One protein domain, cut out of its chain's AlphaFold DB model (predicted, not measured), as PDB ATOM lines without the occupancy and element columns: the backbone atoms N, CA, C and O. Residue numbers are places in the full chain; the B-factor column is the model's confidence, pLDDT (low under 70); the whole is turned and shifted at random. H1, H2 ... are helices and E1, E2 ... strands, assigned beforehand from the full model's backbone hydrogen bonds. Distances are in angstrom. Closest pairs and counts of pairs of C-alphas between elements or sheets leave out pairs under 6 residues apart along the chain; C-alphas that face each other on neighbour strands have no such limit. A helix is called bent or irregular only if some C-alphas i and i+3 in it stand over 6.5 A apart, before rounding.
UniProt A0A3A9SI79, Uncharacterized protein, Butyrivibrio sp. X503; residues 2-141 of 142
ATOM      1  N   GLU A   2      -1.390 -36.264  92.062       73.62
ATOM      2  CA  GLU A   2      -0.882 -36.577  93.412       73.62
ATOM      3  C   GLU A   2       0.607 -36.229  93.631       73.62
ATOM      4  O   GLU A   2       0.963 -35.668  94.664       73.62
ATOM      5  N   MET A   3       1.465 -36.466  92.630       76.50
ATOM      6  CA  MET A   3       2.890 -36.082  92.654       76.50
ATOM      7  C   MET A   3       3.097 -34.566  92.797       76.50
ATOM      8  O   MET A   3       3.942 -34.133  93.574       76.50
ATOM      9  N   ALA A   4       2.280 -33.758  92.114       76.75
ATOM     10  CA  ALA A   4       2.323 -32.301  92.234       76.75
ATOM     11  C   ALA A   4       1.922 -31.834  93.645       76.75
ATOM     12  O   ALA A   4       2.571 -30.962  94.204       76.75
ATOM     13  N   LYS A   5       0.913 -32.469  94.265       77.12
ATOM     14  CA  LYS A   5       0.523 -32.179  95.655       77.12
ATOM     15  C   LYS A   5       1.632 -32.534  96.651       77.12
ATOM     16  O   LYS A   5       1.938 -31.723  97.518       77.12
ATOM     17  N   LYS A   6       2.255 -33.711  96.509       79.19
ATOM     18  CA  LYS A   6       3.377 -34.147  97.363       79.19
ATOM     19  C   LYS A   6       4.580 -33.206  97.234       79.19
ATOM     20  O   LYS A   6       5.146 -32.810  98.245       79.19
ATOM     21  N   PHE A   7       4.909 -32.783  96.012       80.75
ATOM     22  CA  PHE A   7       5.974 -31.812  95.764       80.75
ATOM     23  C   PHE A   7       5.674 -30.443  96.397       80.75
ATOM     24  O   PHE A   7       6.515 -29.910  97.117       80.75
ATOM     25  N   SER A   8       4.462 -29.907  96.221       82.75
ATOM     26  CA  SER A   8       4.067 -28.634  96.840       82.75
ATOM     27  C   SER A   8       4.112 -28.681  98.369       82.75
ATOM     28  O   SER A   8       4.547 -27.713  98.986       82.75
ATOM     29  N   ILE A   9       3.721 -29.800  98.991       86.81
ATOM     30  CA  ILE A   9       3.811 -29.980 100.451       86.81
ATOM     31  C   ILE A   9       5.268 -29.904 100.923       86.81
ATOM     32  O   ILE A   9       5.554 -29.219 101.902       86.81
ATOM     33  N   VAL A  10       6.197 -30.556 100.213       87.00
ATOM     34  CA  VAL A  10       7.628 -30.517 100.557       87.00
ATOM     35  C   VAL A  10       8.189 -29.100 100.421       87.00
ATOM     36  O   VAL A  10       8.878 -28.633 101.323       87.00
ATOM     37  N   VAL A  11       7.857 -28.382  99.344       88.50
ATOM     38  CA  VAL A  11       8.318 -26.998  99.139       88.50
ATOM     39  C   VAL A  11       7.794 -26.065 100.235       88.50
ATOM     40  O   VAL A  11       8.561 -25.274 100.781       88.50
ATOM     41  N   VAL A  12       6.515 -26.184 100.605       89.00
ATOM     42  CA  VAL A  12       5.930 -25.392 101.698       89.00
ATOM     43  C   VAL A  12       6.592 -25.731 103.034       89.00
ATOM     44  O   VAL A  12       6.926 -24.820 103.787       89.00
ATOM     45  N   ALA A  13       6.850 -27.010 103.317       86.88
ATOM     46  CA  ALA A  13       7.535 -27.423 104.540       86.88
ATOM     47  C   ALA A  13       8.958 -26.843 104.627       86.88
ATOM     48  O   ALA A  13       9.329 -26.287 105.661       86.88
ATOM     49  N   VAL A  14       9.730 -26.897 103.535       89.81
ATOM     50  CA  VAL A  14      11.071 -26.289 103.467       89.81
ATOM     51  C   VAL A  14      10.993 -24.776 103.668       89.81
ATOM     52  O   VAL A  14      11.762 -24.225 104.452       89.81
ATOM     53  N   PHE A  15      10.039 -24.101 103.023       90.56
ATOM     54  CA  PHE A  15       9.860 -22.659 103.174       90.56
ATOM     55  C   PHE A  15       9.552 -22.266 104.624       90.56
ATOM     56  O   PHE A  15      10.178 -21.350 105.154       90.56
ATOM     57  N   ILE A  16       8.655 -22.995 105.299       89.81
ATOM     58  CA  ILE A  16       8.331 -22.758 106.712       89.81
ATOM     59  C   ILE A  16       9.591 -22.894 107.575       89.81
ATOM     60  O   ILE A  16       9.900 -21.978 108.335       89.81
ATOM     61  N   VAL A  17      10.367 -23.970 107.409       87.69
ATOM     62  CA  VAL A  17      11.617 -24.176 108.163       87.69
ATOM     63  C   VAL A  17      12.627 -23.056 107.901       87.69
ATOM     64  O   VAL A  17      13.234 -22.538 108.835       87.69
ATOM     65  N   CYS A  18      12.793 -22.623 106.651       87.81
ATOM     66  CA  CYS A  18      13.671 -21.499 106.338       87.81
ATOM     67  C   CYS A  18      13.194 -20.211 107.020       87.81
ATOM     68  O   CYS A  18      13.986 -19.535 107.675       87.81
ATOM     69  N   THR A  19      11.906 -19.873 106.912       87.19
ATOM     70  CA  THR A  19      11.371 -18.634 107.498       87.19
ATOM     71  C   THR A  19      11.504 -18.586 109.016       87.19
ATOM     72  O   THR A  19      11.859 -17.534 109.544       87.19
ATOM     73  N   THR A  20      11.309 -19.701 109.729       83.88
ATOM     74  CA  THR A  20      11.478 -19.741 111.191       83.88
ATOM     75  C   THR A  20      12.942 -19.559 111.602       83.88
ATOM     76  O   THR A  20      13.232 -18.806 112.536       83.88
ATOM     77  N   LEU A  21      13.885 -20.152 110.863       82.44
ATOM     78  CA  LEU A  21      15.320 -19.960 111.092       82.44
ATOM     79  C   LEU A  21      15.748 -18.507 110.832       82.44
ATOM     80  O   LEU A  21      16.392 -17.895 111.684       82.44
ATOM     81  N   PHE A  22      15.338 -17.911 109.710       84.56
ATOM     82  CA  PHE A  22      15.665 -16.513 109.408       84.56
ATOM     83  C   PHE A  22      15.013 -15.532 110.389       84.56
ATOM     84  O   PHE A  22      15.667 -14.584 110.822       84.56
ATOM     85  N   ALA A  23      13.762 -15.776 110.791       80.81
ATOM     86  CA  ALA A  23      13.070 -14.948 111.773       80.81
ATOM     87  C   ALA A  23      13.780 -14.975 113.134       80.81
ATOM     88  O   ALA A  23      14.049 -13.919 113.703       80.81
ATOM     89  N   SER A  24      14.156 -16.160 113.631       77.38
ATOM     90  CA  SER A  24      14.883 -16.276 114.904       77.38
ATOM     91  C   SER A  24      16.245 -15.577 114.860       77.38
ATOM     92  O   SER A  24      16.612 -14.868 115.803       77.38
ATOM     93  N   HIS A  25      16.971 -15.690 113.742       79.50
ATOM     94  CA  HIS A  25      18.235 -14.986 113.565       79.50
ATOM     95  C   HIS A  25      18.051 -13.463 113.551       79.50
ATOM     96  O   HIS A  25      18.791 -12.746 114.229       79.50
ATOM     97  N   TYR A  26      17.032 -12.971 112.843       80.56
ATOM     98  CA  TYR A  26      16.710 -11.548 112.774       80.56
ATOM     99  C   TYR A  26      16.334 -10.974 114.146       80.56
ATOM    100  O   TYR A  26      16.849  -9.927 114.543       80.56
ATOM    101  N   VAL A  27      15.496 -11.684 114.909       81.81
ATOM    102  CA  VAL A  27      15.119 -11.291 116.277       81.81
ATOM    103  C   VAL A  27      16.357 -11.193 117.168       81.81
ATOM    104  O   VAL A  27      16.533 -10.190 117.863       81.81
ATOM    105  N   ARG A  28      17.265 -12.176 117.099       80.12
ATOM    106  CA  ARG A  28      18.504 -12.172 117.890       80.12
ATOM    107  C   ARG A  28      19.431 -11.009 117.525       80.12
ATOM    108  O   ARG A  28      19.974 -10.369 118.423       80.12
ATOM    109  N   GLN A  29      19.594 -10.704 116.235       82.31
ATOM    110  CA  GLN A  29      20.400  -9.556 115.799       82.31
ATOM    111  C   GLN A  29      19.788  -8.222 116.238       82.31
ATOM    112  O   GLN A  29      20.501  -7.339 116.714       82.31
ATOM    113  N   SER A  30      18.466  -8.080 116.116       82.94
ATOM    114  CA  SER A  30      17.745  -6.882 116.550       82.94
ATOM    115  C   SER A  30      17.896  -6.647 118.059       82.94
ATOM    116  O   SER A  30      18.223  -5.537 118.488       82.94
ATOM    117  N   ALA A  31      17.763  -7.707 118.865       83.62
ATOM    118  CA  ALA A  31      17.971  -7.650 120.310       83.62
ATOM    119  C   ALA A  31      19.410  -7.245 120.676       83.62
ATOM    120  O   ALA A  31      19.604  -6.358 121.507       83.62
ATOM    121  N   LEU A  32      20.419  -7.831 120.019       85.38
ATOM    122  CA  LEU A  32      21.820  -7.462 120.236       85.38
ATOM    123  C   LEU A  32      22.072  -5.988 119.898       85.38
ATOM    124  O   LEU A  32      22.675  -5.273 120.693       85.38
ATOM    125  N   LYS A  33      21.558  -5.512 118.758       88.44
ATOM    126  CA  LYS A  33      21.691  -4.110 118.346       88.44
ATOM    127  C   LYS A  33      21.060  -3.159 119.363       88.44
ATOM    128  O   LYS A  33      21.655  -2.137 119.685       88.44
ATOM    129  N   LYS A  34      19.881  -3.495 119.895       87.44
ATOM    130  CA  LYS A  34      19.224  -2.708 120.949       87.44
ATOM    131  C   LYS A  34      20.067  -2.654 122.228       87.44
ATOM    132  O   LYS A  34      20.198  -1.586 122.811       87.44
ATOM    133  N   ASN A  35      20.644  -3.782 122.642       88.94
ATOM    134  CA  ASN A  35      21.497  -3.840 123.831       88.94
ATOM    135  C   ASN A  35      22.794  -3.043 123.655       88.94
ATOM    136  O   ASN A  35      23.210  -2.374 124.590       88.94
ATOM    137  N   LEU A  36      23.400  -3.075 122.464       90.75
ATOM    138  CA  LEU A  36      24.577  -2.260 122.153       90.75
ATOM    139  C   LEU A  36      24.253  -0.763 122.191       90.75
ATOM    140  O   LEU A  36      24.985  -0.011 122.814       90.75
ATOM    141  N   LEU A  37      23.116  -0.343 121.627       90.50
ATOM    142  CA  LEU A  37      22.678   1.056 121.706       90.50
ATOM    143  C   LEU A  37      22.438   1.518 123.151       90.50
ATOM    144  O   LEU A  37      22.760   2.652 123.487       90.50
ATOM    145  N   ALA A  38      21.873   0.652 123.996       90.12
ATOM    146  CA  ALA A  38      21.709   0.945 125.418       90.12
ATOM    147  C   ALA A  38      23.063   1.010 126.142       90.12
ATOM    148  O   ALA A  38      23.267   1.891 126.968       90.12
ATOM    149  N   ALA A  39      23.999   0.113 125.815       92.81
ATOM    150  CA  ALA A  39      25.350   0.149 126.365       92.81
ATOM    151  C   ALA A  39      26.089   1.433 125.967       92.81
ATOM    152  O   ALA A  39      26.688   2.061 126.830       92.81
ATOM    153  N   ASP A  40      25.987   1.871 124.713       91.69
ATOM    154  CA  ASP A  40      26.590   3.129 124.262       91.69
ATOM    155  C   ASP A  40      25.980   4.337 124.998       91.69
ATOM    156  O   ASP A  40      26.706   5.215 125.452       91.69
ATOM    157  N   GLU A  41      24.655   4.362 125.186       90.31
ATOM    158  CA  GLU A  41      23.969   5.418 125.948       90.31
ATOM    159  C   GLU A  41      24.379   5.437 127.431       90.31
ATOM    160  O   GLU A  41      24.553   6.500 128.026       90.31
ATOM    161  N   PHE A  42      24.549   4.265 128.042       92.69
ATOM    162  CA  PHE A  42      24.953   4.155 129.442       92.69
ATOM    163  C   PHE A  42      26.449   4.362 129.658       92.69
ATOM    164  O   PHE A  42      26.836   4.708 130.771       92.69
ATOM    165  N   LEU A  43      27.283   4.202 128.629       92.94
ATOM    166  CA  LEU A  43      28.730   4.379 128.724       92.94
ATOM    167  C   LEU A  43      29.099   5.806 129.151       92.94
ATOM    168  O   LEU A  43      29.968   5.983 130.004       92.94
ATOM    169  N   ASP A  44      28.408   6.816 128.623       89.06
ATOM    170  CA  ASP A  44      28.629   8.217 129.003       89.06
ATOM    171  C   ASP A  44      28.326   8.453 130.490       89.06
ATOM    172  O   ASP A  44      29.089   9.109 131.203       89.06
ATOM    173  N   ILE A  45      27.233   7.862 130.982       91.75
ATOM    174  CA  ILE A  45      26.833   7.954 132.390       91.75
ATOM    175  C   ILE A  45      27.810   7.173 133.269       91.75
ATOM    176  O   ILE A  45      28.232   7.673 134.307       91.75
ATOM    177  N   TYR A  46      28.206   5.973 132.850       93.75
ATOM    178  CA  TYR A  46      29.197   5.152 133.538       93.75
ATOM    179  C   TYR A  46      30.517   5.904 133.715       93.75
ATOM    180  O   TYR A  46      31.019   5.981 134.832       93.75
ATOM    181  N   ASN A  47      31.035   6.521 132.650       92.12
ATOM    182  CA  ASN A  47      32.281   7.283 132.704       92.12
ATOM    183  C   ASN A  47      32.185   8.479 133.661       92.12
ATOM    184  O   ASN A  47      33.141   8.757 134.378       92.12
ATOM    185  N   TYR A  48      31.034   9.161 133.710       89.88
ATOM    186  CA  TYR A  48      30.787  10.241 134.672       89.88
ATOM    187  C   TYR A  48      30.685   9.749 136.125       89.88
ATOM    188  O   TYR A  48      31.001  10.490 137.050       89.88
ATOM    189  N   LEU A  49      30.182   8.534 136.340       92.56
ATOM    190  CA  LEU A  49      29.968   7.961 137.670       92.56
ATOM    191  C   LEU A  49      31.182   7.197 138.212       92.56
ATOM    192  O   LEU A  49      31.197   6.868 139.396       92.56
ATOM    193  N   LEU A  50      32.165   6.880 137.368       91.56
ATOM    194  CA  LEU A  50      33.260   5.965 137.690       91.56
ATOM    195  C   LEU A  50      34.105   6.423 138.887       91.56
ATOM    196  O   LEU A  50      34.566   5.589 139.662       91.56
ATOM    197  N   ASP A  51      34.284   7.732 139.044       90.50
ATOM    198  CA  ASP A  51      35.064   8.370 140.107       90.50
ATOM    199  C   ASP A  51      34.210   8.824 141.305       90.50
ATOM    200  O   ASP A  51      34.719   9.467 142.224       90.50
ATOM    201  N   LYS A  52      32.910   8.507 141.313       90.62
ATOM    202  CA  LYS A  52      31.976   8.959 142.350       90.62
ATOM    203  C   LYS A  52      31.673   7.856 143.344       90.62
ATOM    204  O   LYS A  52      31.337   6.725 142.992       90.62
ATOM    205  N   GLU A  53      31.680   8.236 144.614       90.94
ATOM    206  CA  GLU A  53      31.188   7.392 145.691       90.94
ATOM    207  C   GLU A  53      29.668   7.534 145.806       90.94
ATOM    208  O   GLU A  53      29.135   8.581 146.169       90.94
ATOM    209  N   PHE A  54      28.954   6.468 145.460       95.19
ATOM    210  CA  PHE A  54      27.509   6.339 145.636       95.19
ATOM    211  C   PHE A  54      27.147   4.861 145.776       95.19
ATOM    212  O   PHE A  54      27.927   3.989 145.404       95.19
ATOM    213  N   TYR A  55      25.967   4.570 146.311       95.31
ATOM    214  CA  TYR A  55      25.448   3.208 146.429       95.31
ATOM    215  C   TYR A  55      24.476   2.879 145.292       95.31
ATOM    216  O   TYR A  55      24.596   1.859 144.616       95.31
ATOM    217  N   THR A  56      23.525   3.777 145.038       96.50
ATOM    218  CA  THR A  56      22.564   3.632 143.942       96.50
ATOM    219  C   THR A  56      22.249   4.982 143.322       96.50
ATOM    220  O   THR A  56      22.371   6.015 143.979       96.50
ATOM    221  N   ALA A  57      21.837   4.990 142.059       95.12
ATOM    222  CA  ALA A  57      21.315   6.185 141.417       95.12
ATOM    223  C   ALA A  57      19.997   5.894 140.698       95.12
ATOM    224  O   ALA A  57      19.774   4.790 140.206       95.12
ATOM    225  N   LYS A  58      19.106   6.880 140.635       93.06
ATOM    226  CA  LYS A  58      17.825   6.784 139.919       93.06
ATOM    227  C   LYS A  58      17.613   8.018 139.069       93.06
ATOM    228  O   LYS A  58      18.101   9.090 139.411       93.06
ATOM    229  N   ILE A  59      16.877   7.859 137.978       88.31
ATOM    230  CA  ILE A  59      16.475   8.998 137.160       88.31
ATOM    231  C   ILE A  59      15.145   9.522 137.669       88.31
ATOM    232  O   ILE A  59      14.164   8.781 137.730       88.31
ATOM    233  N   ASP A  60      15.133  10.806 137.995       86.50
ATOM    234  CA  ASP A  60      13.935  11.589 138.238       86.50
ATOM    235  C   ASP A  60      13.846  12.676 137.157       86.50
ATOM    236  O   ASP A  60      14.677  13.582 137.074       86.50
ATOM    237  N   GLY A  61      12.902  12.519 136.228       83.75
ATOM    238  CA  GLY A  61      12.812  13.362 135.036       83.75
ATOM    239  C   GLY A  61      14.058  13.267 134.143       83.75
ATOM    240  O   GLY A  61      14.277  12.260 133.471       83.75
ATOM    241  N   SER A  62      14.842  14.344 134.088       85.38
ATOM    242  CA  SER A  62      16.118  14.434 133.356       85.38
ATOM    243  C   SER A  62      17.333  14.459 134.284       85.38
ATOM    244  O   SER A  62      18.439  14.755 133.836       85.38
ATOM    245  N   THR A  63      17.137  14.176 135.568       89.56
ATOM    246  CA  THR A  63      18.169  14.297 136.592       89.56
ATOM    247  C   THR A  63      18.483  12.924 137.159       89.56
ATOM    248  O   THR A  63      17.600  12.174 137.567       89.56
ATOM    249  N   LEU A  64      19.763  12.577 137.172       91.62
ATOM    250  CA  LEU A  64      20.283  11.411 137.855       91.62
ATOM    251  C   LEU A  64      20.552  11.779 139.318       91.62
ATOM    252  O   LEU A  64      21.420  12.598 139.609       91.62
ATOM    253  N   VAL A  65      19.809  11.161 140.230       94.88
ATOM    254  CA  VAL A  65      19.903  11.374 141.676       94.88
ATOM    255  C   VAL A  65      20.754  10.264 142.280       94.88
ATOM    256  O   VAL A  65      20.351   9.099 142.254       94.88
ATOM    257  N   LEU A  66      21.922  10.615 142.817       95.88
ATOM    258  CA  LEU A  66      22.872   9.697 143.445       95.88
ATOM    259  C   LEU A  66      22.564   9.588 144.937       95.88
ATOM    260  O   LEU A  66      22.358  10.603 145.605       95.88
ATOM    261  N   ARG A  67      22.562   8.367 145.472       96.31
ATOM    262  CA  ARG A  67      22.239   8.086 146.874       96.31
ATOM    263  C   ARG A  67      23.313   7.271 147.574       96.31
ATOM    264  O   ARG A  67      23.961   6.427 146.952       96.31
ATOM    265  N   ASP A  68      23.467   7.509 148.873       94.81
ATOM    266  CA  ASP A  68      24.290   6.690 149.765       94.81
ATOM    267  C   ASP A  68      23.571   5.388 150.180       94.81
ATOM    268  O   ASP A  68      22.447   5.100 149.756       94.81
ATOM    269  N   ARG A  69      24.222   4.587 151.035       93.81
ATOM    270  CA  ARG A  69      23.652   3.342 151.587       93.81
ATOM    271  C   ARG A  69      22.431   3.578 152.487       93.81
ATOM    272  O   ARG A  69      21.628   2.670 152.666       93.81
ATOM    273  N   ASN A  70      22.284   4.783 153.031       95.00
ATOM    274  CA  ASN A  70      21.163   5.193 153.876       95.00
ATOM    275  C   ASN A  70      20.033   5.851 153.061       95.00
ATOM    276  O   ASN A  70      19.081   6.365 153.643       95.00
ATOM    277  N   MET A  71      20.120   5.822 151.726       91.31
ATOM    278  CA  MET A  71      19.171   6.427 150.788       91.31
ATOM    279  C   MET A  71      19.098   7.961 150.841       91.31
ATOM    280  O   MET A  71      18.164   8.543 150.282       91.31
ATOM    281  N   ASN A  72      20.097   8.621 151.428       93.31
ATOM    282  CA  ASN A  72      20.230  10.072 151.370       93.31
ATOM    283  C   ASN A  72      20.741  10.494 149.995       93.31
ATOM    284  O   ASN A  72      21.634   9.854 149.439       93.31
ATOM    285  N   THR A  73      20.213  11.594 149.460       94.56
ATOM    286  CA  THR A  73      20.737  12.196 148.229       94.56
ATOM    287  C   THR A  73      22.122  12.783 148.492       94.56
ATOM    288  O   THR A  73      22.275  13.670 149.327       94.56
ATOM    289  N   LEU A  74      23.118  12.300 147.753       93.94
ATOM    290  CA  LEU A  74      24.489  12.813 147.777       93.94
ATOM    291  C   LEU A  74      24.687  13.922 146.748       93.94
ATOM    292  O   LEU A  74      25.343  14.924 147.016       93.94
ATOM    293  N   ALA A  75      24.143  13.713 145.550       91.62
ATOM    294  CA  ALA A  75      24.314  14.614 144.426       91.62
ATOM    295  C   ALA A  75      23.210  14.411 143.391       91.62
ATOM    296  O   ALA A  75      22.603  13.343 143.291       91.62
ATOM    297  N   GLU A  76      23.018  15.434 142.572       91.25
ATOM    298  CA  GLU A  76      22.133  15.417 141.419       91.25
ATOM    299  C   GLU A  76      22.928  15.801 140.174       91.25
ATOM    300  O   GLU A  76      23.771  16.699 140.203       91.25
ATOM    301  N   TYR A  77      22.677  15.099 139.075       87.12
ATOM    302  CA  TYR A  77      23.332  15.340 137.800       87.12
ATOM    303  C   TYR A  77      22.299  15.448 136.690       87.12
ATOM    304  O   TYR A  77      21.572  14.500 136.408       87.12
ATOM    305  N   ASN A  78      22.241  16.603 136.034       88.62
ATOM    306  CA  ASN A  78      21.365  16.785 134.886       88.62
ATOM    307  C   ASN A  78      21.950  16.054 133.682       88.62
ATOM    308  O   ASN A  78      23.056  16.360 133.235       88.62
ATOM    309  N   LEU A  79      21.194  15.094 133.158       84.31
ATOM    310  CA  LEU A  79      21.600  14.342 131.987       84.31
ATOM    311  C   LEU A  79      21.653  15.281 130.774       84.31
ATOM    312  O   LEU A  79      20.726  16.070 130.569       84.31
ATOM    313  N   PRO A  80      22.701  15.185 129.939       76.12
ATOM    314  CA  PRO A  80      22.866  16.071 128.788       76.12
ATOM    315  C   PRO A  80      21.761  15.869 127.742       76.12
ATOM    316  O   PRO A  80      21.438  16.784 126.989       76.12
ATOM    317  N   HIS A  81      21.157  14.678 127.708       79.31
ATOM    318  CA  HIS A  81      20.077  14.323 126.800       79.31
ATOM    319  C   HIS A  81      19.058  13.430 127.506       79.31
ATOM    320  O   HIS A  81      19.380  12.699 128.444       79.31
ATOM    321  N   LYS A  82      17.812  13.456 127.021       80.44
ATOM    322  CA  LYS A  82      16.776  12.533 127.488       80.44
ATOM    323  C   LYS A  82      17.135  11.113 127.063       80.44
ATOM    324  O   LYS A  82      17.276  10.859 125.865       80.44
ATOM    325  N   MET A  83      17.201  10.198 128.027       80.75
ATOM    326  CA  MET A  83      17.495   8.810 127.703       80.75
ATOM    327  C   MET A  83      16.360   8.145 126.928       80.75
ATOM    328  O   MET A  83      15.175   8.355 127.209       80.75
ATOM    329  N   LYS A  84      16.735   7.318 125.956       80.31
ATOM    330  CA  LYS A  84      15.829   6.462 125.184       80.31
ATOM    331  C   LYS A  84      15.620   5.122 125.878       80.31
ATOM    332  O   LYS A  84      14.531   4.551 125.788       80.31
ATOM    333  N   SER A  85      16.644   4.620 126.562       79.25
ATOM    334  CA  SER A  85      16.572   3.370 127.313       79.25
ATOM    335  C   SER A  85      15.783   3.539 128.612       79.25
ATOM    336  O   SER A  85      15.904   4.538 129.319       79.25
ATOM    337  N   LYS A  86      14.961   2.535 128.944       83.81
ATOM    338  CA  LYS A  86      14.146   2.509 130.170       83.81
ATOM    339  C   LYS A  86      14.988   2.098 131.382       83.81
ATOM    340  O   LYS A  86      14.832   0.988 131.887       83.81
ATOM    341  N   LEU A  87      15.895   2.969 131.813       88.69
ATOM    342  CA  LEU A  87      16.646   2.767 133.051       88.69
ATOM    343  C   LEU A  87      15.713   2.910 134.257       88.69
ATOM    344  O   LEU A  87      14.955   3.873 134.355       88.69
ATOM    345  N   LEU A  88      15.791   1.951 135.168       91.31
ATOM    346  CA  LEU A  88      15.079   1.944 136.440       91.31
ATOM    347  C   LEU A  88      15.966   2.523 137.544       91.31
ATOM    348  O   LEU A  88      15.564   3.445 138.253       91.31
ATOM    349  N   TYR A  89      17.171   1.977 137.686       93.56
ATOM    350  CA  TYR A  89      18.173   2.433 138.642       93.56
ATOM    351  C   TYR A  89      19.564   1.931 138.250       93.56
ATOM    352  O   TYR A  89      19.714   1.043 137.414       93.56
ATOM    353  N   ILE A  90      20.574   2.521 138.872       95.50
ATOM    354  CA  ILE A  90      21.972   2.123 138.782       95.50
ATOM    355  C   ILE A  90      22.362   1.542 140.132       95.50
ATOM    356  O   ILE A  90      22.100   2.151 141.173       95.50
ATOM    357  N   GLU A  91      22.976   0.374 140.116       94.88
ATOM    358  CA  GLU A  91      23.576  -0.263 141.276       94.88
ATOM    359  C   GLU A  91      25.092  -0.138 141.180       94.88
ATOM    360  O   GLU A  91      25.694  -0.545 140.184       94.88
ATOM    361  N   ASN A  92      25.704   0.457 142.203       94.69
ATOM    362  CA  ASN A  92      27.142   0.640 142.262       94.69
ATOM    363  C   ASN A  92      27.754  -0.418 143.174       94.69
ATOM    364  O   ASN A  92      27.632  -0.331 144.396       94.69
ATOM    365  N   ARG A  93      28.405  -1.417 142.582       91.88
ATOM    366  CA  ARG A  93      29.163  -2.430 143.316       91.88
ATOM    367  C   ARG A  93      30.643  -2.080 143.296       91.88
ATOM    368  O   ARG A  93      31.085  -1.212 142.538       91.88
ATOM    369  N   ASP A  94      31.424  -2.771 144.108       88.62
ATOM    370  CA  ASP A  94      32.862  -2.519 144.185       88.62
ATOM    371  C   ASP A  94      33.557  -2.902 142.866       88.62
ATOM    372  O   ASP A  94      34.367  -2.143 142.335       88.62
ATOM    373  N   THR A  95      33.154  -4.023 142.263       90.38
ATOM    374  CA  THR A  95      33.790  -4.583 141.058       90.38
ATOM    375  C   THR A  95      33.097  -4.208 139.749       90.38
ATOM    376  O   THR A  95      33.692  -4.312 138.670       90.38
ATOM    377  N   ASN A  96      31.848  -3.743 139.807       93.19
ATOM    378  CA  ASN A  96      31.056  -3.399 138.630       93.19
ATOM    379  C   ASN A  96      29.972  -2.349 138.919       93.19
ATOM    380  O   ASN A  96      29.718  -1.966 140.057       93.19
ATOM    381  N   MET A  97      29.358  -1.840 137.856       95.62
ATOM    382  CA  MET A  97      28.204  -0.951 137.926       95.62
ATOM    383  C   MET A  97      27.116  -1.487 137.005       95.62
ATOM    384  O   MET A  97      27.382  -1.729 135.825       95.62
ATOM    385  N   ILE A  98      25.905  -1.671 137.529       95.19
ATOM    386  CA  ILE A  98      24.798  -2.276 136.784       95.19
ATOM    387  C   ILE A  98      23.695  -1.252 136.548       95.19
ATOM    388  O   ILE A  98      23.145  -0.672 137.479       95.19
ATOM    389  N   PHE A  99      23.356  -1.060 135.280       95.31
ATOM    390  CA  PHE A  99      22.285  -0.201 134.797       95.31
ATOM    391  C   PHE A  99      21.044  -1.058 134.576       95.31
ATOM    392  O   PHE A  99      20.893  -1.692 133.529       95.31
ATOM    393  N   TRP A 100      20.172  -1.106 135.579       94.38
ATOM    394  CA  TRP A 100      18.987  -1.954 135.578       94.38
ATOM    395  C   TRP A 100      17.858  -1.353 134.750       94.38
ATOM    396  O   TRP A 100      17.527  -0.174 134.853       94.38
ATOM    397  N   THR A 101      17.231  -2.193 133.940       90.81
ATOM    398  CA  THR A 101      16.149  -1.881 133.007       90.81
ATOM    399  C   THR A 101      15.008  -2.882 133.181       90.81
ATOM    400  O   THR A 101      15.200  -3.989 133.682       90.81
ATOM    401  N   ALA A 102      13.798  -2.505 132.772       82.50
ATOM    402  CA  ALA A 102      12.664  -3.427 132.803       82.50
ATOM    403  C   ALA A 102      12.801  -4.507 131.709       82.50
ATOM    404  O   ALA A 102      12.850  -4.160 130.522       82.50
ATOM    405  N   GLY A 103      12.836  -5.785 132.105       72.69
ATOM    406  CA  GLY A 103      12.666  -6.944 131.223       72.69
ATOM    407  C   GLY A 103      11.200  -7.340 131.037       72.69
ATOM    408  O   GLY A 103      10.301  -6.657 131.533       72.69
ATOM    409  N   SER A 104      10.948  -8.417 130.279       66.25
ATOM    410  CA  SER A 104       9.589  -8.961 130.106       66.25
ATOM    411  C   SER A 104       9.084  -9.671 131.359       66.25
ATOM    412  O   SER A 104       7.938  -9.453 131.734       66.25
ATOM    413  N   ASP A 105       9.951 -10.463 131.999       62.28
ATOM    414  CA  ASP A 105       9.608 -11.308 133.150       62.28
ATOM    415  C   ASP A 105      10.586 -11.141 134.333       62.28
ATOM    416  O   ASP A 105      10.179 -11.341 135.473       62.28
ATOM    417  N   ASP A 106      11.822 -10.680 134.085       74.12
ATOM    418  CA  ASP A 106      12.883 -10.479 135.090       74.12
ATOM    419  C   ASP A 106      13.483  -9.053 135.012       74.12
ATOM    420  O   ASP A 106      13.243  -8.304 134.053       74.12
ATOM    421  N   LEU A 107      14.315  -8.664 135.989       85.19
ATOM    422  CA  LEU A 107      15.172  -7.478 135.858       85.19
ATOM    423  C   LEU A 107      16.328  -7.778 134.897       85.19
ATOM    424  O   LEU A 107      17.113  -8.708 135.092       85.19
ATOM    425  N   GLU A 108      16.466  -6.945 133.868       91.31
ATOM    426  CA  GLU A 108      17.581  -7.017 132.928       91.31
ATOM    427  C   GLU A 108      18.480  -5.802 133.094       91.31
ATOM    428  O   GLU A 108      17.991  -4.685 133.229       91.31
ATOM    429  N   GLY A 109      19.791  -5.965 132.988       93.25
ATOM    430  CA  GLY A 109      20.732  -4.862 133.151       93.25
ATOM    431  C   GLY A 109      21.812  -4.827 132.086       93.25
ATOM    432  O   GLY A 109      22.091  -5.825 131.420       93.25
ATOM    433  N   ILE A 110      22.435  -3.663 131.937       94.94
ATOM    434  CA  ILE A 110      23.749  -3.543 131.306       94.94
ATOM    435  C   ILE A 110      24.756  -3.311 132.425       94.94
ATOM    436  O   ILE A 110      24.665  -2.329 133.153       94.94
ATOM    437  N   MET A 111      25.697  -4.227 132.578       95.31
ATOM    438  CA  MET A 111      26.758  -4.150 133.567       95.31
ATOM    439  C   MET A 111      28.058  -3.701 132.914       95.31
ATOM    440  O   MET A 111      28.458  -4.267 131.899       95.31
ATOM    441  N   PHE A 112      28.746  -2.755 133.543       95.38
ATOM    442  CA  PHE A 112      30.110  -2.363 133.202       95.38
ATOM    443  C   PHE A 112      31.067  -2.823 134.298       95.38
ATOM    444  O   PHE A 112      30.897  -2.477 135.469       95.38
ATOM    445  N   MET A 113      32.087  -3.591 133.922       93.25
ATOM    446  CA  MET A 113      33.148  -3.999 134.846       93.25
ATOM    447  C   MET A 113      34.064  -2.813 135.168       93.25
ATOM    448  O   MET A 113      34.492  -2.103 134.256       93.25
ATOM    449  N   LYS A 114      34.374  -2.618 136.454       90.62
ATOM    450  CA  LYS A 114      35.338  -1.620 136.948       90.62
ATOM    451  C   LYS A 114      36.721  -2.222 137.186       90.62
ATOM    452  O   LYS A 114      37.725  -1.559 136.958       90.62
ATOM    453  N   SER A 115      36.755  -3.465 137.655       84.19
ATOM    454  CA  SER A 115      37.972  -4.194 138.010       84.19
ATOM    455  C   SER A 115      38.013  -5.567 137.340       84.19
ATOM    456  O   SER A 115      37.110  -5.940 136.584       84.19
ATOM    457  N   GLU A 116      39.075  -6.325 137.614       77.69
ATOM    458  CA  GLU A 116      39.199  -7.713 137.172       77.69
ATOM    459  C   GLU A 116      38.065  -8.602 137.704       77.69
ATOM    460  O   GLU A 116      37.337  -8.245 138.634       77.69
ATOM    461  N   TRP A 117      37.892  -9.757 137.060       77.25
ATOM    462  CA  TRP A 117      36.814 -10.694 137.353       77.25
ATOM    463  C   TRP A 117      37.050 -11.372 138.705       77.25
ATOM    464  O   TRP A 117      37.999 -12.137 138.861       77.25
ATOM    465  N   THR A 118      36.158 -11.114 139.658       77.00
ATOM    466  CA  THR A 118      36.075 -11.830 140.937       77.00
ATOM    467  C   THR A 118      34.736 -12.559 141.028       77.00
ATOM    468  O   THR A 118      33.791 -12.209 140.318       77.00
ATOM    469  N   ASP A 119      34.630 -13.558 141.905       78.00
ATOM    470  CA  ASP A 119      33.374 -14.293 142.120       78.00
ATOM    471  C   ASP A 119      32.229 -13.358 142.557       78.00
ATOM    472  O   ASP A 119      31.089 -13.506 142.123       78.00
ATOM    473  N   GLU A 120      32.555 -12.315 143.324       80.62
ATOM    474  CA  GLU A 120      31.626 -11.273 143.787       80.62
ATOM    475  C   GLU A 120      31.036 -10.436 142.641       80.62
ATOM    476  O   GLU A 120      29.936  -9.896 142.763       80.62
ATOM    477  N   ALA A 121      31.739 -10.327 141.507       80.88
ATOM    478  CA  ALA A 121      31.243  -9.574 140.358       80.88
ATOM    479  C   ALA A 121      29.953 -10.175 139.779       80.88
ATOM    480  O   ALA A 121      29.168  -9.461 139.152       80.88
ATOM    481  N   TRP A 122      29.726 -11.469 140.004       84.81
ATOM    482  CA  TRP A 122      28.614 -12.218 139.429       84.81
ATOM    483  C   TRP A 122      27.496 -12.507 140.430       84.81
ATOM    484  O   TRP A 122      26.493 -13.111 140.057       84.81
ATOM    485  N   ASP A 123      27.642 -12.067 141.682       85.38
ATOM    486  CA  ASP A 123      26.682 -12.380 142.735       85.38
ATOM    487  C   ASP A 123      25.271 -11.857 142.404       85.38
ATOM    488  O   ASP A 123      25.080 -10.725 141.943       85.38
ATOM    489  N   GLY A 124      24.269 -12.715 142.595       83.56
ATOM    490  CA  GLY A 124      22.872 -12.443 142.246       83.56
ATOM    491  C   GLY A 124      22.551 -12.368 140.742       83.56
ATOM    492  O   GLY A 124      21.423 -12.009 140.395       83.56
ATOM    493  N   LEU A 125      23.494 -12.699 139.848       88.00
ATOM    494  CA  LEU A 125      23.282 -12.733 138.395       88.00
ATOM    495  C   LEU A 125      23.131 -14.171 137.889       88.00
ATOM    496  O   LEU A 125      23.922 -15.046 138.224       88.00
ATOM    497  N   GLU A 126      22.143 -14.412 137.028       86.12
ATOM    498  CA  GLU A 126      21.889 -15.747 136.468       86.12
ATOM    499  C   GLU A 126      22.523 -15.915 135.082       86.12
ATOM    500  O   GLU A 126      23.178 -16.914 134.775       86.12
ATOM    501  N   ARG A 127      22.308 -14.930 134.207       83.62
ATOM    502  CA  ARG A 127      22.741 -14.976 132.808       83.62
ATOM    503  C   ARG A 127      23.604 -13.767 132.508       83.62
ATOM    504  O   ARG A 127      23.219 -12.637 132.793       83.62
ATOM    505  N   ILE A 128      24.757 -14.006 131.893       86.94
ATOM    506  CA  ILE A 128      25.722 -12.970 131.527       86.94
ATOM    507  C   ILE A 128      26.105 -13.172 130.062       86.94
ATOM    508  O   ILE A 128      26.625 -14.217 129.680       86.94
ATOM    509  N   ASN A 129      25.867 -12.159 129.234       89.56
ATOM    510  CA  ASN A 129      26.261 -12.154 127.829       89.56
ATOM    511  C   ASN A 129      27.137 -10.937 127.552       89.56
ATOM    512  O   ASN A 129      26.679  -9.802 127.669       89.56
ATOM    513  N   ARG A 130      28.390 -11.153 127.147       89.81
ATOM    514  CA  ARG A 130      29.272 -10.049 126.753       89.81
ATOM    515  C   ARG A 130      28.692  -9.317 125.540       89.81
ATOM    516  O   ARG A 130      28.303  -9.959 124.566       89.81
ATOM    517  N   LEU A 131      28.660  -7.987 125.603       90.19
ATOM    518  CA  LEU A 131      28.220  -7.136 124.498       90.19
ATOM    519  C   LEU A 131      29.431  -6.615 123.721       90.19
ATOM    520  O   LEU A 131      29.673  -7.027 122.589       90.19
ATOM    521  N   ASN A 132      30.217  -5.747 124.352       89.19
ATOM    522  CA  ASN A 132      31.424  -5.125 123.812       89.19
ATOM    523  C   ASN A 132      32.307  -4.629 124.970       89.19
ATOM    524  O   ASN A 132      31.814  -4.398 126.067       89.19
ATOM    525  N   GLY A 133      33.620  -4.485 124.751       88.50
ATOM    526  CA  GLY A 133      34.526  -3.922 125.765       88.50
ATOM    527  C   GLY A 133      34.391  -4.591 127.141       88.50
ATOM    528  O   GLY A 133      34.534  -5.818 127.241       88.50
ATOM    529  N   ASN A 134      34.103  -3.771 128.158       90.56
ATOM    530  CA  ASN A 134      33.801  -4.144 129.546       90.56
ATOM    531  C   ASN A 134      32.287  -4.205 129.857       90.56
ATOM    532  O   ASN A 134      31.927  -4.318 131.029       90.56
ATOM    533  N   ALA A 135      31.421  -4.123 128.842       93.69
ATOM    534  CA  ALA A 135      29.971  -4.124 128.977       93.69
ATOM    535  C   ALA A 135      29.359  -5.516 128.739       93.69
ATOM    536  O   ALA A 135      29.671  -6.231 127.775       93.69
ATOM    537  N   TYR A 136      28.427  -5.884 129.610       93.56
ATOM    538  CA  TYR A 136      27.758  -7.177 129.643       93.56
ATOM    539  C   TYR A 136      26.254  -6.974 129.796       93.56
ATOM    540  O   TYR A 136      25.803  -6.140 130.573       93.56
ATOM    541  N   LYS A 137      25.457  -7.762 129.084       93.62
ATOM    542  CA  LYS A 137      24.032  -7.910 129.360       93.62
ATOM    543  C   LYS A 137      23.870  -8.902 130.507       93.62
ATOM    544  O   LYS A 137      24.377 -10.020 130.405       93.62
ATOM    545  N   VAL A 138      23.164  -8.497 131.555       92.62
ATOM    546  CA  VAL A 138      22.961  -9.287 132.773       92.62
ATOM    547  C   VAL A 138      21.478  -9.432 133.109       92.62
ATOM    548  O   VAL A 138      20.656  -8.631 132.656       92.62
ATOM    549  N   TYR A 139      21.149 -10.464 133.880       90.69
ATOM    550  CA  TYR A 139      19.791 -10.822 134.294       90.69
ATOM    551  C   TYR A 139      19.827 -11.271 135.760       90.69
ATOM    552  O   TYR A 139      20.767 -11.981 136.135       90.69
ATOM    553  N   THR A 140      18.849 -10.870 136.575       84.81
ATOM    554  CA  THR A 140      18.715 -11.364 137.959       84.81
ATOM    555  C   THR A 140      17.907 -12.655 138.021       84.81
ATOM    556  O   THR A 140      17.155 -12.970 137.099       84.81
ATOM    557  N   PHE A 141      18.021 -13.359 139.147       62.91
ATOM    558  CA  PHE A 141      17.002 -14.311 139.581       62.91
ATOM    559  C   PHE A 141      15.718 -13.550 139.943       62.91
ATOM    560  O   PHE A 141      15.792 -12.437 140.474       62.91
TER     561      PHE A 141
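What this domain is: This is residues 2 to 141 of the 142 residues of an uncharacterized protein of Butyrivibrio sp. X503 (UniProt A0A3A9SI79). A strongly twisted sheet of eight strands curls round residues 32 to 49 of one very long helix, H1, and residues 2 to 31 of that helix stick out from the body as a long arm. The short helix H2 only grazes the sheet. The printed part has 140 residues, with named elements in the order H1, E1 to E6, H2, E7, E8; the sheet runs E3, E2, E1, E4, E5, E6, E8, E7, all antiparallel, and the class is mixed, helices and strands. The whole is loose, with a radius of gyration of the C-alphas of 21.0 A, and spans 78 by 35 by 25 A, the arm making the length.

Where its parts are: The strands are E1, residues 56 to 60, E2, 63 to 67, E3, 73 to 78, E4, 87 to 92, E5, 96 to 102, 19.3 A long, E6, 107 to 113, 18.3 A, E7, 125 to 132, 18.4 A, and E8, 135 to 140, 16.1 A. H1, residues 2 to 49, runs 70.0 A from C-alpha 2 at (-0.882, -36.577, 93.412) to C-alpha 49 at (29.968, 7.961, 137.670). H1 has a kink of 33 degrees near residue 42; it is neither bent nor irregular, but only just: C-alphas 41 and 44 are 6.2 A apart. H2 is residues 119 to 122. E8 ends with C-alpha 140 at (18.715, -11.364, 137.959).

How they stand to each other: E1, E2, E3 and E4, E5, E6 are meanders, each strand the antiparallel neighbour of the one before. E1 to E4 form a Greek key, four strands in a row of which E1, E2, E3 are a meander and the first, E1, is the antiparallel neighbour of the fourth, E4: N 90 and O 57 are 2.8 A apart. Also within hydrogen-bond range are N 65 and O 58 of E2 and E1, 2.8 A, N 64 and O 77 of E2 and E3, 2.7 A, N 91 and O 98 of E4 and E5, 2.8 A, N 101 and O 108 of E5 and E6, 2.7 A, N 111 and O 136 of E6 and E8, 2.8 A, and N 137 and O 129 of E8 and E7, 2.8 A. E6, H2, E7 is a split strand-helix-strand unit, with E8 between its strands and a right-handed crossover. H1 is on one face of the sheet, in two layers; its closest C-alphas to E6 are Ala 39 and Ile 110, 6.4 A, and to E7, Leu 36 and Leu 131, 6.5 A. H1 and H2 are apart. In H1, 42 of 44 O i to N i+4 pairs are within range; H2 is too short for such a pair.

The domain as a whole: The C-alphas farthest apart are those of Glu 2 and Leu 74, 77.7 A. Without residues 2 to 31 the body spans 31 by 28 by 27 A. The printed part has no cut and no long link. Residues 104 to 105 and 141 have pLDDT under 70.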